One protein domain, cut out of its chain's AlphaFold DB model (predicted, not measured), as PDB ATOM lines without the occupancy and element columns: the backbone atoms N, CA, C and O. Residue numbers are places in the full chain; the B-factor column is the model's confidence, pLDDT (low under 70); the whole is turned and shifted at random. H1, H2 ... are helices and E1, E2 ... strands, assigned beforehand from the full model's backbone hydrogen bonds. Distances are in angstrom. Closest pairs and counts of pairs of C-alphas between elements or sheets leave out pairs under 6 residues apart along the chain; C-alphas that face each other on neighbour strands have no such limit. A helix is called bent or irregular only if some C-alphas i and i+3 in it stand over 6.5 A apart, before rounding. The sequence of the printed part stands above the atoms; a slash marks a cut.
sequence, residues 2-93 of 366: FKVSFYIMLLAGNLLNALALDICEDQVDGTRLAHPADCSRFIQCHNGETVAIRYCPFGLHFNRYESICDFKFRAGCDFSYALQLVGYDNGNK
ATOM      1  N   PHE A   2      99.789  85.208  59.144       56.31
ATOM      2  CA  PHE A   2     100.738  84.755  58.097       56.31
ATOM      3  C   PHE A   2     100.185  83.790  57.026       56.31
ATOM      4  O   PHE A   2     100.427  84.005  55.842       56.31
ATOM      5  N   LYS A   3      99.388  82.775  57.402       65.75
ATOM      6  CA  LYS A   3      98.804  81.815  56.439       65.75
ATOM      7  C   LYS A   3      97.892  82.472  55.387       65.75
ATOM      8  O   LYS A   3      97.918  82.054  54.239       65.75
ATOM      9  N   VAL A   4      97.137  83.511  55.752       68.56
ATOM     10  CA  VAL A   4      96.238  84.218  54.815       68.56
ATOM     11  C   VAL A   4      97.049  85.028  53.803       68.56
ATOM     12  O   VAL A   4      96.773  84.964  52.611       68.56
ATOM     13  N   SER A   5      98.108  85.706  54.259       65.88
ATOM     14  CA  SER A   5      99.026  86.441  53.378       65.88
ATOM     15  C   SER A   5      99.709  85.515  52.359       65.88
ATOM     16  O   SER A   5      99.761  85.828  51.174       65.88
ATOM     17  N   PHE A   6     100.135  84.319  52.784       71.50
ATOM     18  CA  PHE A   6     100.759  83.340  51.888       71.50
ATOM     19  C   PHE A   6      99.799  82.828  50.798       71.50
ATOM     20  O   PHE A   6     100.191  82.718  49.639       71.50
ATOM     21  N   TYR A   7      98.527  82.584  51.135       72.44
ATOM     22  CA  TYR A   7      97.504  82.225  50.142       72.44
ATOM     23  C   TYR A   7      97.185  83.375  49.177       72.44
ATOM     24  O   TYR A   7      97.027  83.126  47.987       72.44
ATOM     25  N   ILE A   8      97.146  84.626  49.649       72.50
ATOM     26  CA  ILE A   8      96.946  85.799  48.781       72.50
ATOM     27  C   ILE A   8      98.118  85.953  47.800       72.50
ATOM     28  O   ILE A   8      97.881  86.158  46.613       72.50
ATOM     29  N   MET A   9      99.363  85.775  48.252       69.50
ATOM     30  CA  MET A   9     100.545  85.826  47.379       69.50
ATOM     31  C   MET A   9     100.581  84.670  46.364       69.50
ATOM     32  O   MET A   9     100.944  84.890  45.211       69.50
ATOM     33  N   LEU A  10     100.157  83.457  46.743       69.00
ATOM     34  CA  LEU A  10     100.032  82.324  45.813       69.00
ATOM     35  C   LEU A  10      98.922  82.537  44.772       69.00
ATOM     36  O   LEU A  10      99.118  82.213  43.604       69.00
ATOM     37  N   LEU A  11      97.774  83.094  45.165       67.12
ATOM     38  CA  LEU A  11      96.687  83.407  44.232       67.12
ATOM     39  C   LEU A  11      97.072  84.560  43.294       67.12
ATOM     40  O   LEU A  11      96.852  84.451  42.091       67.12
ATOM     41  N   ALA A  12      97.725  85.607  43.804       62.06
ATOM     42  CA  ALA A  12      98.252  86.700  42.987       62.06
ATOM     43  C   ALA A  12      99.344  86.223  42.011       62.06
ATOM     44  O   ALA A  12      99.321  86.599  40.844       62.06
ATOM     45  N   GLY A  13     100.257  85.350  42.453       59.41
ATOM     46  CA  GLY A  13     101.307  84.775  41.605       59.41
ATOM     47  C   GLY A  13     100.768  83.904  40.465       59.41
ATOM     48  O   GLY A  13     101.291  83.960  39.358       59.41
ATOM     49  N   ASN A  14      99.688  83.150  40.698       57.25
ATOM     50  CA  ASN A  14      99.017  82.394  39.633       57.25
ATOM     51  C   ASN A  14      98.172  83.295  38.714       57.25
ATOM     52  O   ASN A  14      98.090  83.030  37.519       57.25
ATOM     53  N   LEU A  15      97.586  84.378  39.240       54.22
ATOM     54  CA  LEU A  15      96.828  85.355  38.452       54.22
ATOM     55  C   LEU A  15      97.729  86.209  37.539       54.22
ATOM     56  O   LEU A  15      97.322  86.558  36.436       54.22
ATOM     57  N   LEU A  16      98.962  86.505  37.964       53.91
ATOM     58  CA  LEU A  16      99.953  87.245  37.171       53.91
ATOM     59  C   LEU A  16     100.485  86.445  35.969       53.91
ATOM     60  O   LEU A  16     100.753  87.034  34.926       53.91
ATOM     61  N   ASN A  17     100.577  85.116  36.078       52.06
ATOM     62  CA  ASN A  17     101.011  84.249  34.974       52.06
ATOM     63  C   ASN A  17      99.929  84.023  33.899       52.06
ATOM     64  O   ASN A  17     100.231  83.480  32.842       52.06
ATOM     65  N   ALA A  18      98.680  84.439  34.133       53.62
ATOM     66  CA  ALA A  18      97.562  84.239  33.204       53.62
ATOM     67  C   ALA A  18      97.426  85.339  32.125       53.62
ATOM     68  O   ALA A  18      96.437  85.362  31.397       53.62
ATOM     69  N   LEU A  19      98.377  86.279  32.043       57.03
ATOM     70  CA  LEU A  19      98.261  87.517  31.253       57.03
ATOM     71  C   LEU A  19      99.175  87.590  30.016       57.03
ATOM     72  O   LEU A  19      99.212  88.624  29.352       57.03
ATOM     73  N   ALA A  20      99.892  86.513  29.692       57.44
ATOM     74  CA  ALA A  20     100.785  86.438  28.534       57.44
ATOM     75  C   ALA A  20     100.615  85.101  27.792       57.44
ATOM     76  O   ALA A  20     101.549  84.309  27.706       57.44
ATOM     77  N   LEU A  21      99.405  84.842  27.284       68.88
ATOM     78  CA  LEU A  21      99.193  83.752  26.329       68.88
ATOM     79  C   LEU A  21      99.848  84.148  24.998       68.88
ATOM     80  O   LEU A  21      99.508  85.195  24.437       68.88
ATOM     81  N   ASP A  22     100.788  83.345  24.508       79.69
ATOM     82  CA  ASP A  22     101.429  83.600  23.221       79.69
ATOM     83  C   ASP A  22     100.444  83.244  22.092       79.69
ATOM     84  O   ASP A  22      99.868  82.159  22.067       79.69
ATOM     85  N   ILE A  23     100.215  84.156  21.141       86.06
ATOM     86  CA  ILE A  23      99.255  83.926  20.045       86.06
ATOM     87  C   ILE A  23      99.742  82.869  19.035       86.06
ATOM     88  O   ILE A  23      98.974  82.418  18.185       86.06
ATOM     89  N   CYS A  24     101.011  82.470  19.128       90.44
ATOM     90  CA  CYS A  24     101.612  81.370  18.391       90.44
ATOM     91  C   CYS A  24     101.583  80.028  19.138       90.44
ATOM     92  O   CYS A  24     102.001  79.026  18.552       90.44
ATOM     93  N   GLU A  25     101.059  79.967  20.366       88.19
ATOM     94  CA  GLU A  25     100.867  78.701  21.076       88.19
ATOM     95  C   GLU A  25      99.932  77.782  20.251       88.19
ATOM     96  O   GLU A  25      98.969  78.232  19.618       88.19
ATOM     97  N   ASP A  26     100.298  76.502  20.146       87.12
ATOM     98  CA  ASP A  26      99.716  75.500  19.231       87.12
ATOM     99  C   ASP A  26      99.743  75.831  17.711       87.12
ATOM    100  O   ASP A  26      99.132  75.114  16.910       87.12
ATOM    101  N   GLN A  27     100.480  76.855  17.256       88.19
ATOM    102  CA  GLN A  27     100.681  77.114  15.820       88.19
ATOM    103  C   GLN A  27     101.857  76.322  15.232       88.19
ATOM    104  O   GLN A  27     102.910  76.168  15.845       88.19
ATOM    105  N   VAL A  28     101.703  75.877  13.980       90.00
ATOM    106  CA  VAL A  28     102.776  75.214  13.220       90.00
ATOM    107  C   VAL A  28     103.857  76.227  12.827       90.00
ATOM    108  O   VAL A  28     103.553  77.368  12.470       90.00
ATOM    109  N   ASP A  29     105.119  75.803  12.819       90.00
ATOM    110  CA  ASP A  29     106.255  76.651  12.454       90.00
ATOM    111  C   ASP A  29     106.085  77.321  11.086       90.00
ATOM    112  O   ASP A  29     105.735  76.693  10.084       90.00
ATOM    113  N   GLY A  30     106.343  78.628  11.039       86.12
ATOM    114  CA  GLY A  30     106.188  79.443   9.840       86.12
ATOM    115  C   GLY A  30     104.766  79.951   9.584       86.12
ATOM    116  O   GLY A  30     104.611  80.770   8.672       86.12
ATOM    117  N   THR A  31     103.766  79.542  10.381       90.00
ATOM    118  CA  THR A  31     102.397  80.093  10.340       90.00
ATOM    119  C   THR A  31     102.422  81.614  10.443       90.00
ATOM    120  O   THR A  31     103.209  82.193  11.197       90.00
ATOM    121  N   ARG A  32     101.556  82.271   9.663       91.50
ATOM    122  CA  ARG A  32     101.425  83.727   9.635       91.50
ATOM    123  C   ARG A  32     100.037  84.150  10.094       91.50
ATOM    124  O   ARG A  32      99.043  83.767   9.483       91.50
ATOM    125  N   LEU A  33      99.979  84.958  11.144       90.38
ATOM    126  CA  LEU A  33      98.742  85.466  11.734       90.38
ATOM    127  C   LEU A  33      98.610  86.973  11.500       90.38
ATOM    128  O   LEU A  33      99.605  87.696  11.461       90.38
ATOM    129  N   ALA A  34      97.379  87.467  11.374       89.31
ATOM    130  CA  ALA A  34      97.127  88.905  11.302       89.31
ATOM    131  C   ALA A  34      97.506  89.581  12.629       89.31
ATOM    132  O   ALA A  34      97.167  89.077  13.700       89.31
ATOM    133  N   HIS A  35      98.188  90.724  12.569       86.88
ATOM    134  CA  HIS A  35      98.510  91.488  13.771       86.88
ATOM    135  C   HIS A  35      97.250  92.224  14.283       86.88
ATOM    136  O   HIS A  35      96.593  92.913  13.501       86.88
ATOM    137  N   PRO A  36      96.901  92.120  15.580       79.94
ATOM    138  CA  PRO A  36      95.565  92.473  16.080       79.94
ATOM    139  C   PRO A  36      95.223  93.969  16.028       79.94
ATOM    140  O   PRO A  36      94.047  94.317  16.060       79.94
ATOM    141  N   ALA A  37      96.225  94.851  15.950       78.88
ATOM    142  CA  ALA A  37      96.045  96.307  16.000       78.88
ATOM    143  C   ALA A  37      96.616  97.070  14.786       78.88
ATOM    144  O   ALA A  37      96.513  98.291  14.728       78.88
ATOM    145  N   ASP A  38      97.249  96.383  13.828       79.88
ATOM    146  CA  ASP A  38      97.871  97.025  12.656       79.88
ATOM    147  C   ASP A  38      97.916  96.035  11.495       79.88
ATOM    148  O   ASP A  38      98.748  95.131  11.468       79.88
ATOM    149  N   CYS A  39      97.028  96.215  10.523       88.06
ATOM    150  CA  CYS A  39      96.932  95.345   9.356       88.06
ATOM    151  C   CYS A  39      98.135  95.425   8.412       88.06
ATOM    152  O   CYS A  39      98.298  94.539   7.577       88.06
ATOM    153  N   SER A  40      98.983  96.449   8.535       87.06
ATOM    154  CA  SER A  40     100.262  96.541   7.819       87.06
ATOM    155  C   SER A  40     101.300  95.567   8.391       87.06
ATOM    156  O   SER A  40     102.425  95.503   7.894       87.06
ATOM    157  N   ARG A  41     100.952  94.824   9.452       85.75
ATOM    158  CA  ARG A  41     101.803  93.842  10.122       85.75
ATOM    159  C   ARG A  41     101.165  92.460  10.156       85.75
ATOM    160  O   ARG A  41      99.947  92.291  10.139       85.75
ATOM    161  N   PHE A  42     102.026  91.462  10.281       90.38
ATOM    162  CA  PHE A  42     101.657  90.086  10.565       90.38
ATOM    163  C   PHE A  42     102.639  89.473  11.556       90.38
ATOM    164  O   PHE A  42     103.792  89.887  11.659       90.38
ATOM    165  N   ILE A  43     102.174  88.486  12.299       92.31
ATOM    166  CA  ILE A  43     102.976  87.701  13.231       92.31
ATOM    167  C   ILE A  43     103.444  86.459  12.485       92.31
ATOM    168  O   ILE A  43     102.637  85.824  11.807       92.31
ATOM    169  N   GLN A  44     104.729  86.119  12.578       91.12
ATOM    170  CA  GLN A  44     105.250  84.859  12.058       91.12
ATOM    171  C   GLN A  44     105.703  83.970  13.214       91.12
ATOM    172  O   GLN A  44     106.676  84.285  13.899       91.12
ATOM    173  N   CYS A  45     104.991  82.862  13.396       90.50
ATOM    174  CA  CYS A  45     105.217  81.912  14.475       90.50
ATOM    175  C   CYS A  45     106.448  81.044  14.217       90.50
ATOM    176  O   CYS A  45     106.701  80.622  13.081       90.50
ATOM    177  N   HIS A  46     107.202  80.763  15.276       90.94
ATOM    178  CA  HIS A  46     108.380  79.906  15.227       90.94
ATOM    179  C   HIS A  46     108.537  79.169  16.561       90.94
ATOM    180  O   HIS A  46     108.668  79.803  17.602       90.94
ATOM    181  N   ASN A  47     108.532  77.839  16.527       87.69
ATOM    182  CA  ASN A  47     108.551  76.923  17.669       87.69
ATOM    183  C   ASN A  47     107.442  77.195  18.706       87.69
ATOM    184  O   ASN A  47     107.664  77.033  19.904       87.69
ATOM    185  N   GLY A  48     106.257  77.617  18.252       82.62
ATOM    186  CA  GLY A  48     105.122  77.972  19.118       82.62
ATOM    187  C   GLY A  48     105.198  79.356  19.783       82.62
ATOM    188  O   GLY A  48     104.345  79.672  20.602       82.62
ATOM    189  N   GLU A  49     106.190  80.185  19.439       82.19
ATOM    190  CA  GLU A  49     106.426  81.503  20.051       82.19
ATOM    191  C   GLU A  49     106.255  82.650  19.030       82.19
ATOM    192  O   GLU A  49     106.542  82.502  17.830       82.19
ATOM    193  N   THR A  50     105.813  83.822  19.501       77.88
ATOM    194  CA  THR A  50     105.689  85.083  18.742       77.88
ATOM    195  C   THR A  50     107.067  85.729  18.523       77.88
ATOM    196  O   THR A  50     107.331  86.872  18.891       77.88
ATOM    197  N   VAL A  51     107.982  84.999  17.878       68.00
ATOM    198  CA  VAL A  51     109.390  85.414  17.711       68.00
ATOM    199  C   VAL A  51     109.544  86.657  16.819       68.00
ATOM    200  O   VAL A  51     110.512  87.407  16.959       68.00
ATOM    201  N   ALA A  52     108.621  86.905  15.879       71.56
ATOM    202  CA  ALA A  52     108.713  88.061  14.985       71.56
ATOM    203  C   ALA A  52     107.359  88.645  14.551       71.56
ATOM    204  O   ALA A  52     106.583  88.007  13.834       71.56
ATOM    205  N   ILE A  53     107.158  89.933  14.845       85.56
ATOM    206  CA  ILE A  53     106.218  90.788  14.110       85.56
ATOM    207  C   ILE A  53     106.928  91.281  12.842       85.56
ATOM    208  O   ILE A  53     108.020  91.851  12.891       85.56
ATOM    209  N   ARG A  54     106.316  91.039  11.688       83.50
ATOM    210  CA  ARG A  54     106.791  91.426  10.357       83.50
ATOM    211  C   ARG A  54     105.870  92.479   9.757       83.50
ATOM    212  O   ARG A  54     104.687  92.533  10.074       83.50
ATOM    213  N   TYR A  55     106.422  93.290   8.863       86.81
ATOM    214  CA  TYR A  55     105.675  94.283   8.098       86.81
ATOM    215  C   TYR A  55     105.351  93.741   6.710       86.81
ATOM    216  O   TYR A  55     106.151  93.013   6.112       86.81
ATOM    217  N   CYS A  56     104.191  94.117   6.194       85.38
ATOM    218  CA  CYS A  56     103.864  93.943   4.793       85.38
ATOM    219  C   CYS A  56     104.604  94.968   3.915       85.38
ATOM    220  O   CYS A  56     104.926  96.061   4.386       85.38
ATOM    221  N   PRO A  57     104.877  94.643   2.635       79.50
ATOM    222  CA  PRO A  57     105.339  95.627   1.663       79.50
ATOM    223  C   PRO A  57     104.354  96.800   1.541       79.50
ATOM    224  O   PRO A  57     103.163  96.656   1.804       79.50
ATOM    225  N   PHE A  58     104.863  97.965   1.150       63.72
ATOM    226  CA  PHE A  58     104.179  99.257   1.281       63.72
ATOM    227  C   PHE A  58     102.757  99.293   0.704       63.72
ATOM    228  O   PHE A  58     102.522  98.887  -0.430       63.72
ATOM    229  N   GLY A  59     101.814  99.803   1.504       68.62
ATOM    230  CA  GLY A  59     100.393  99.904   1.150       68.62
ATOM    231  C   GLY A  59      99.623  98.578   1.172       68.62
ATOM    232  O   GLY A  59      98.396  98.589   1.054       68.62
ATOM    233  N   LEU A  60     100.305  97.442   1.348       82.56
ATOM    234  CA  LEU A  60      99.674  96.135   1.469       82.56
ATOM    235  C   LEU A  60      99.343  95.825   2.929       82.56
ATOM    236  O   LEU A  60     100.095  96.140   3.852       82.56
ATOM    237  N   HIS A  61      98.205  95.179   3.122       88.88
ATOM    238  CA  HIS A  61      97.711  94.703   4.403       88.88
ATOM    239  C   HIS A  61      97.779  93.169   4.414       88.88
ATOM    240  O   HIS A  61      97.667  92.524   3.370       88.88
ATOM    241  N   PHE A  62      97.966  92.559   5.581       92.50
ATOM    242  CA  PHE A  62      98.038  91.106   5.680       92.50
ATOM    243  C   PHE A  62      96.661  90.464   5.469       92.50
ATOM    244  O   PHE A  62      95.756  90.598   6.294       92.50
ATOM    245  N   ASN A  63      96.515  89.728   4.369       88.94
ATOM    246  CA  ASN A  63      95.338  88.932   4.066       88.94
ATOM    247  C   ASN A  63      95.429  87.601   4.828       88.94
ATOM    248  O   ASN A  63      96.167  86.696   4.435       88.94
ATOM    249  N   ARG A  64      94.654  87.474   5.915       89.31
ATOM    250  CA  ARG A  64      94.607  86.261   6.753       89.31
ATOM    251  C   ARG A  64      94.235  84.997   5.966       89.31
ATOM    252  O   ARG A  64      94.707  83.923   6.319       89.31
ATOM    253  N   TYR A  65      93.399  85.112   4.936       86.69
ATOM    254  CA  TYR A  65      92.901  83.960   4.180       86.69
ATOM    255  C   TYR A  65      93.956  83.401   3.221       86.69
ATOM    256  O   TYR A  65      94.105  82.188   3.110       86.69
ATOM    257  N   GLU A  66      94.727  84.277   2.571       87.69
ATOM    258  CA  GLU A  66      95.797  83.886   1.639       87.69
ATOM    259  C   GLU A  66      97.185  83.797   2.315       87.69
ATOM    260  O   GLU A  66      98.136  83.303   1.717       87.69
ATOM    261  N   SER A  67      97.320  84.237   3.576       89.44
ATOM    262  CA  SER A  67      98.582  84.292   4.348       89.44
ATOM    263  C   SER A  67      99.717  85.094   3.679       89.44
ATOM    264  O   SER A  67     100.916  84.871   3.915       89.44
ATOM    265  N   ILE A  68      99.329  86.071   2.859       91.44
ATOM    266  CA  ILE A  68     100.205  86.994   2.132       91.44
ATOM    267  C   ILE A  68      99.836  88.446   2.431       91.44
ATOM    268  O   ILE A  68      98.787  88.750   2.992       91.44
ATOM    269  N   CYS A  69     100.706  89.356   2.014       87.00
ATOM    270  CA  CYS A  69     100.399  90.776   1.972       87.00
ATOM    271  C   CYS A  69      99.707  91.104   0.649       87.00
ATOM    272  O   CYS A  69     100.203  90.736  -0.415       87.00
ATOM    273  N   ASP A  70      98.569  91.780   0.735       87.50
ATOM    274  CA  ASP A  70      97.627  91.998  -0.360       87.50
ATOM    275  C   ASP A  70      97.045  93.417  -0.274       87.50
ATOM    276  O   ASP A  70      97.252  94.133   0.708       87.50
ATOM    277  N   PHE A  71      96.304  93.859  -1.284       81.62
ATOM    278  CA  PHE A  71      95.660  95.167  -1.239       81.62
ATOM    279  C   PHE A  71      94.640  95.249  -0.097       81.62
ATOM    280  O   PHE A  71      93.898  94.302   0.164       81.62
ATOM    281  N   LYS A  72      94.563  96.421   0.544       80.81
ATOM    282  CA  LYS A  72      93.718  96.708   1.716       80.81
ATOM    283  C   LYS A  72      92.283  96.161   1.621       80.81
ATOM    284  O   LYS A  72      91.795  95.562   2.579       80.81
ATOM    285  N   PHE A  73      91.648  96.314   0.455       69.50
ATOM    286  CA  PHE A  73      90.283  95.847   0.190       69.50
ATOM    287  C   PHE A  73      90.158  94.313   0.111       69.50
ATOM    288  O   PHE A  73      89.160  93.766   0.571       69.50
ATOM    289  N   ARG A  74      91.169  93.599  -0.412       78.69
ATOM    290  CA  ARG A  74      91.208  92.121  -0.446       78.69
ATOM    291  C   ARG A  74      91.592  91.519   0.901       78.69
ATOM    292  O   ARG A  74      91.035  90.504   1.301       78.69
ATOM    293  N   ALA A  75      92.491  92.180   1.630       86.88
ATOM    294  CA  ALA A  75      92.880  91.793   2.982       86.88
ATOM    295  C   ALA A  75      91.745  91.937   4.018       86.88
ATOM    296  O   ALA A  75      91.915  91.528   5.165       86.88
ATOM    297  N   GLY A  76      90.605  92.534   3.646       75.50
ATOM    298  CA  GLY A  76      89.460  92.747   4.535       75.50
ATOM    299  C   GLY A  76      89.694  93.810   5.611       75.50
ATOM    300  O   GLY A  76      88.882  93.940   6.522       75.50
ATOM    301  N   CYS A  77      90.778  94.584   5.518       74.88
ATOM    302  CA  CYS A  77      91.115  95.614   6.494       74.88
ATOM    303  C   CYS A  77      90.749  97.012   5.987       74.88
ATOM    304  O   CYS A  77      91.591  97.904   5.846       74.88
ATOM    305  N   ASP A  78      89.461  97.198   5.714       64.50
ATOM    306  CA  ASP A  78      88.883  98.518   5.497       64.50
ATOM    307  C   ASP A  78      88.275  99.077   6.796       64.50
ATOM    308  O   ASP A  78      87.998  98.349   7.752       64.50
ATOM    309  N   PHE A  79      88.056 100.389   6.843       52.97
ATOM    310  CA  PHE A  79      87.494 101.092   7.997       52.97
ATOM    311  C   PHE A  79      86.061 100.632   8.324       52.97
ATOM    312  O   PHE A  79      85.641 100.697   9.478       52.97
ATOM    313  N   SER A  80      85.339 100.072   7.344       55.28
ATOM    314  CA  SER A  80      84.058  99.385   7.564       55.28
ATOM    315  C   SER A  80      84.182  98.176   8.502       55.28
ATOM    316  O   SER A  80      83.279  97.927   9.295       55.28
ATOM    317  N   TYR A  81      85.315  97.465   8.478       51.38
ATOM    318  CA  TYR A  81      85.591  96.345   9.379       51.38
ATOM    319  C   TYR A  81      86.145  96.813  10.732       51.38
ATOM    320  O   TYR A  81      85.869  96.202  11.760       51.38
ATOM    321  N   ALA A  82      86.863  97.942  10.764       50.75
ATOM    322  CA  ALA A  82      87.235  98.586  12.024       50.75
ATOM    323  C   ALA A  82      85.984  99.019  12.813       50.75
ATOM    324  O   ALA A  82      85.890  98.724  14.000       50.75
ATOM    325  N   LEU A  83      84.982  99.614  12.152       49.97
ATOM    326  CA  LEU A  83      83.683  99.949  12.756       49.97
ATOM    327  C   LEU A  83      82.946  98.722  13.325       49.97
ATOM    328  O   LEU A  83      82.348  98.821  14.397       49.97
ATOM    329  N   GLN A  84      83.066  97.558  12.674       51.72
ATOM    330  CA  GLN A  84      82.558  96.273  13.176       51.72
ATOM    331  C   GLN A  84      83.266  95.816  14.473       51.72
ATOM    332  O   GLN A  84      82.673  95.091  15.269       51.72
ATOM    333  N   LEU A  85      84.520  96.234  14.699       48.38
ATOM    334  CA  LEU A  85      85.337  95.873  15.866       48.38
ATOM    335  C   LEU A  85      85.254  96.879  17.028       48.38
ATOM    336  O   LEU A  85      85.446  96.474  18.171       48.38
ATOM    337  N   VAL A  86      84.940  98.161  16.781       46.28
ATOM    338  CA  VAL A  86      84.691  99.161  17.852       46.28
ATOM    339  C   VAL A  86      83.234  99.224  18.329       46.28
ATOM    340  O   VAL A  86      82.925 100.008  19.222       46.28
ATOM    341  N   GLY A  87      82.344  98.389  17.787       45.78
ATOM    342  CA  GLY A  87      81.017  98.163  18.367       45.78
ATOM    343  C   GLY A  87      80.080  99.372  18.333       45.78
ATOM    344  O   GLY A  87      79.318  99.568  19.277       45.78
ATOM    345  N   TYR A  88      80.096 100.169  17.258       43.34
ATOM    346  CA  TYR A  88      79.076 101.208  17.039       43.34
ATOM    347  C   TYR A  88      77.812 100.623  16.384       43.34
ATOM    348  O   TYR A  88      77.356 101.076  15.335       43.34
ATOM    349  N   ASP A  89      77.265  99.582  17.009       44.81
ATOM    350  CA  ASP A  89      76.010  98.951  16.613       44.81
ATOM    351  C   ASP A  89      74.932  99.313  17.643       44.81
ATOM    352  O   ASP A  89      75.131  99.161  18.851       44.81
ATOM    353  N   ASN A  90      73.780  99.810  17.183       47.47
ATOM    354  CA  ASN A  90      72.672 100.199  18.059       47.47
ATOM    355  C   ASN A  90      71.933  98.949  18.565       47.47
ATOM    356  O   ASN A  90      70.824  98.638  18.134       47.47
ATOM    357  N   GLY A  91      72.563  98.232  19.497       49.00
ATOM    358  CA  GLY A  91      71.975  97.099  20.210       49.00
ATOM    359  C   GLY A  91      72.182  95.725  19.571       49.00
ATOM    360  O   GLY A  91      71.644  94.755  20.103       49.00
ATOM    361  N   ASN A  92      72.960  95.597  18.488       50.69
ATOM    362  CA  ASN A  92      73.279  94.281  17.935       50.69
ATOM    363  C   ASN A  92      74.535  93.691  18.596       50.69
ATOM    364  O   ASN A  92      75.659  94.154  18.405       50.69
ATOM    365  N   LYS A  93      74.323  92.661  19.414       44.62
ATOM    366  CA  LYS A  93      75.365  91.923  20.131       44.62
ATOM    367  C   LYS A  93      76.270  91.221  19.112       44.62
ATOM    368  O   LYS A  93      75.788  90.427  18.310       44.62
TER     369      LYS A  93
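AT A GLANCE: This is residues 2 to 93 of the 366 residues of the protein "Chitin-binding type-2 domain-containing protein" of Lucilia cuprina (UniProt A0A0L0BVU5). A small body holds a three-strand antiparallel sheet, E1, E2 and E3, with the two-strand hairpin E4 and E5 next to it; from this body residues 2 to 20, of which 2 to 19 belong to the long helix H1, stick out as an arm, and residues 83 to 93, of which 83 to 86 belong to the short helix H2, stick out as a tail. The printed part has 92 residues with two named helices and five named strands, in the order H1, E1, E2, E3, E4, E5, H2, and its class is mixed, helices and strands. The larger sheet has the order E1, E2, E3 and is a meander, each strand the antiparallel neighbour of the one before. The whole is only just extended, close to loose, with a radius of gyration of the C-alphas of 18.7 A, and flat, spanning 60 by 42 by 20 A.

IN THESE COORDINATES: Begin in the larger sheet: E1 is residues 32 to 34, E2 residues 41 to 46, 16.2 A long, and E3 residues 49 to 55, 17.5 A long. Find C-alpha 49 at (106.426, 81.503, 20.051), where E3 begins. E4 is residues 60 to 63 and E5 residues 68 to 71. Find C-alpha 2 at (100.738, 84.755, 58.097); from there H1 runs to residue 19, 27.1 A away. H1 is neither bent nor irregular, but only just: C-alphas 16 and 19 are 6.2 A apart. H2, residues 79 to 86, is 10.4 A long and ends at C-alpha 86, (84.691, 99.161, 17.852).

HOW THE PARTS SIT: Look first at E2, the inner strand. E1 and E2 form a hairpin at 144 degrees, with N 33 and O 43 at 2.9 A and N 43 and O 33 at 2.8 A. E2 and E3 form another at 149 degrees, with N 54 and O 42 at 2.8 A. E4 and E5 are a third hairpin, at 125 degrees, with N 61 and O 70 at 2.8 A. The closest C-alphas of E2 and E4 are those of Phe 42 and Phe 62, 6.2 A apart. E3 and E4 are apart. H1 and H2 are apart, and neither is on the larger sheet. In H2 every O i to N i+4 pair is within hydrogen-bond range; in H1, 11 of 14 are.

THE WHOLE: The C-alphas of Phe 2 and Phe 71 are the two farthest apart, 60.5 A. Without the residues that stand free, the body spans 32 by 20 by 16 A. The printed part has no cut; the link from H1 to E1, residues 20 to 31, is long. The mean pLDDT of the printed part is 73.7, and 37 residues are under 70, among them residues 9 to 21 and 78 to 93.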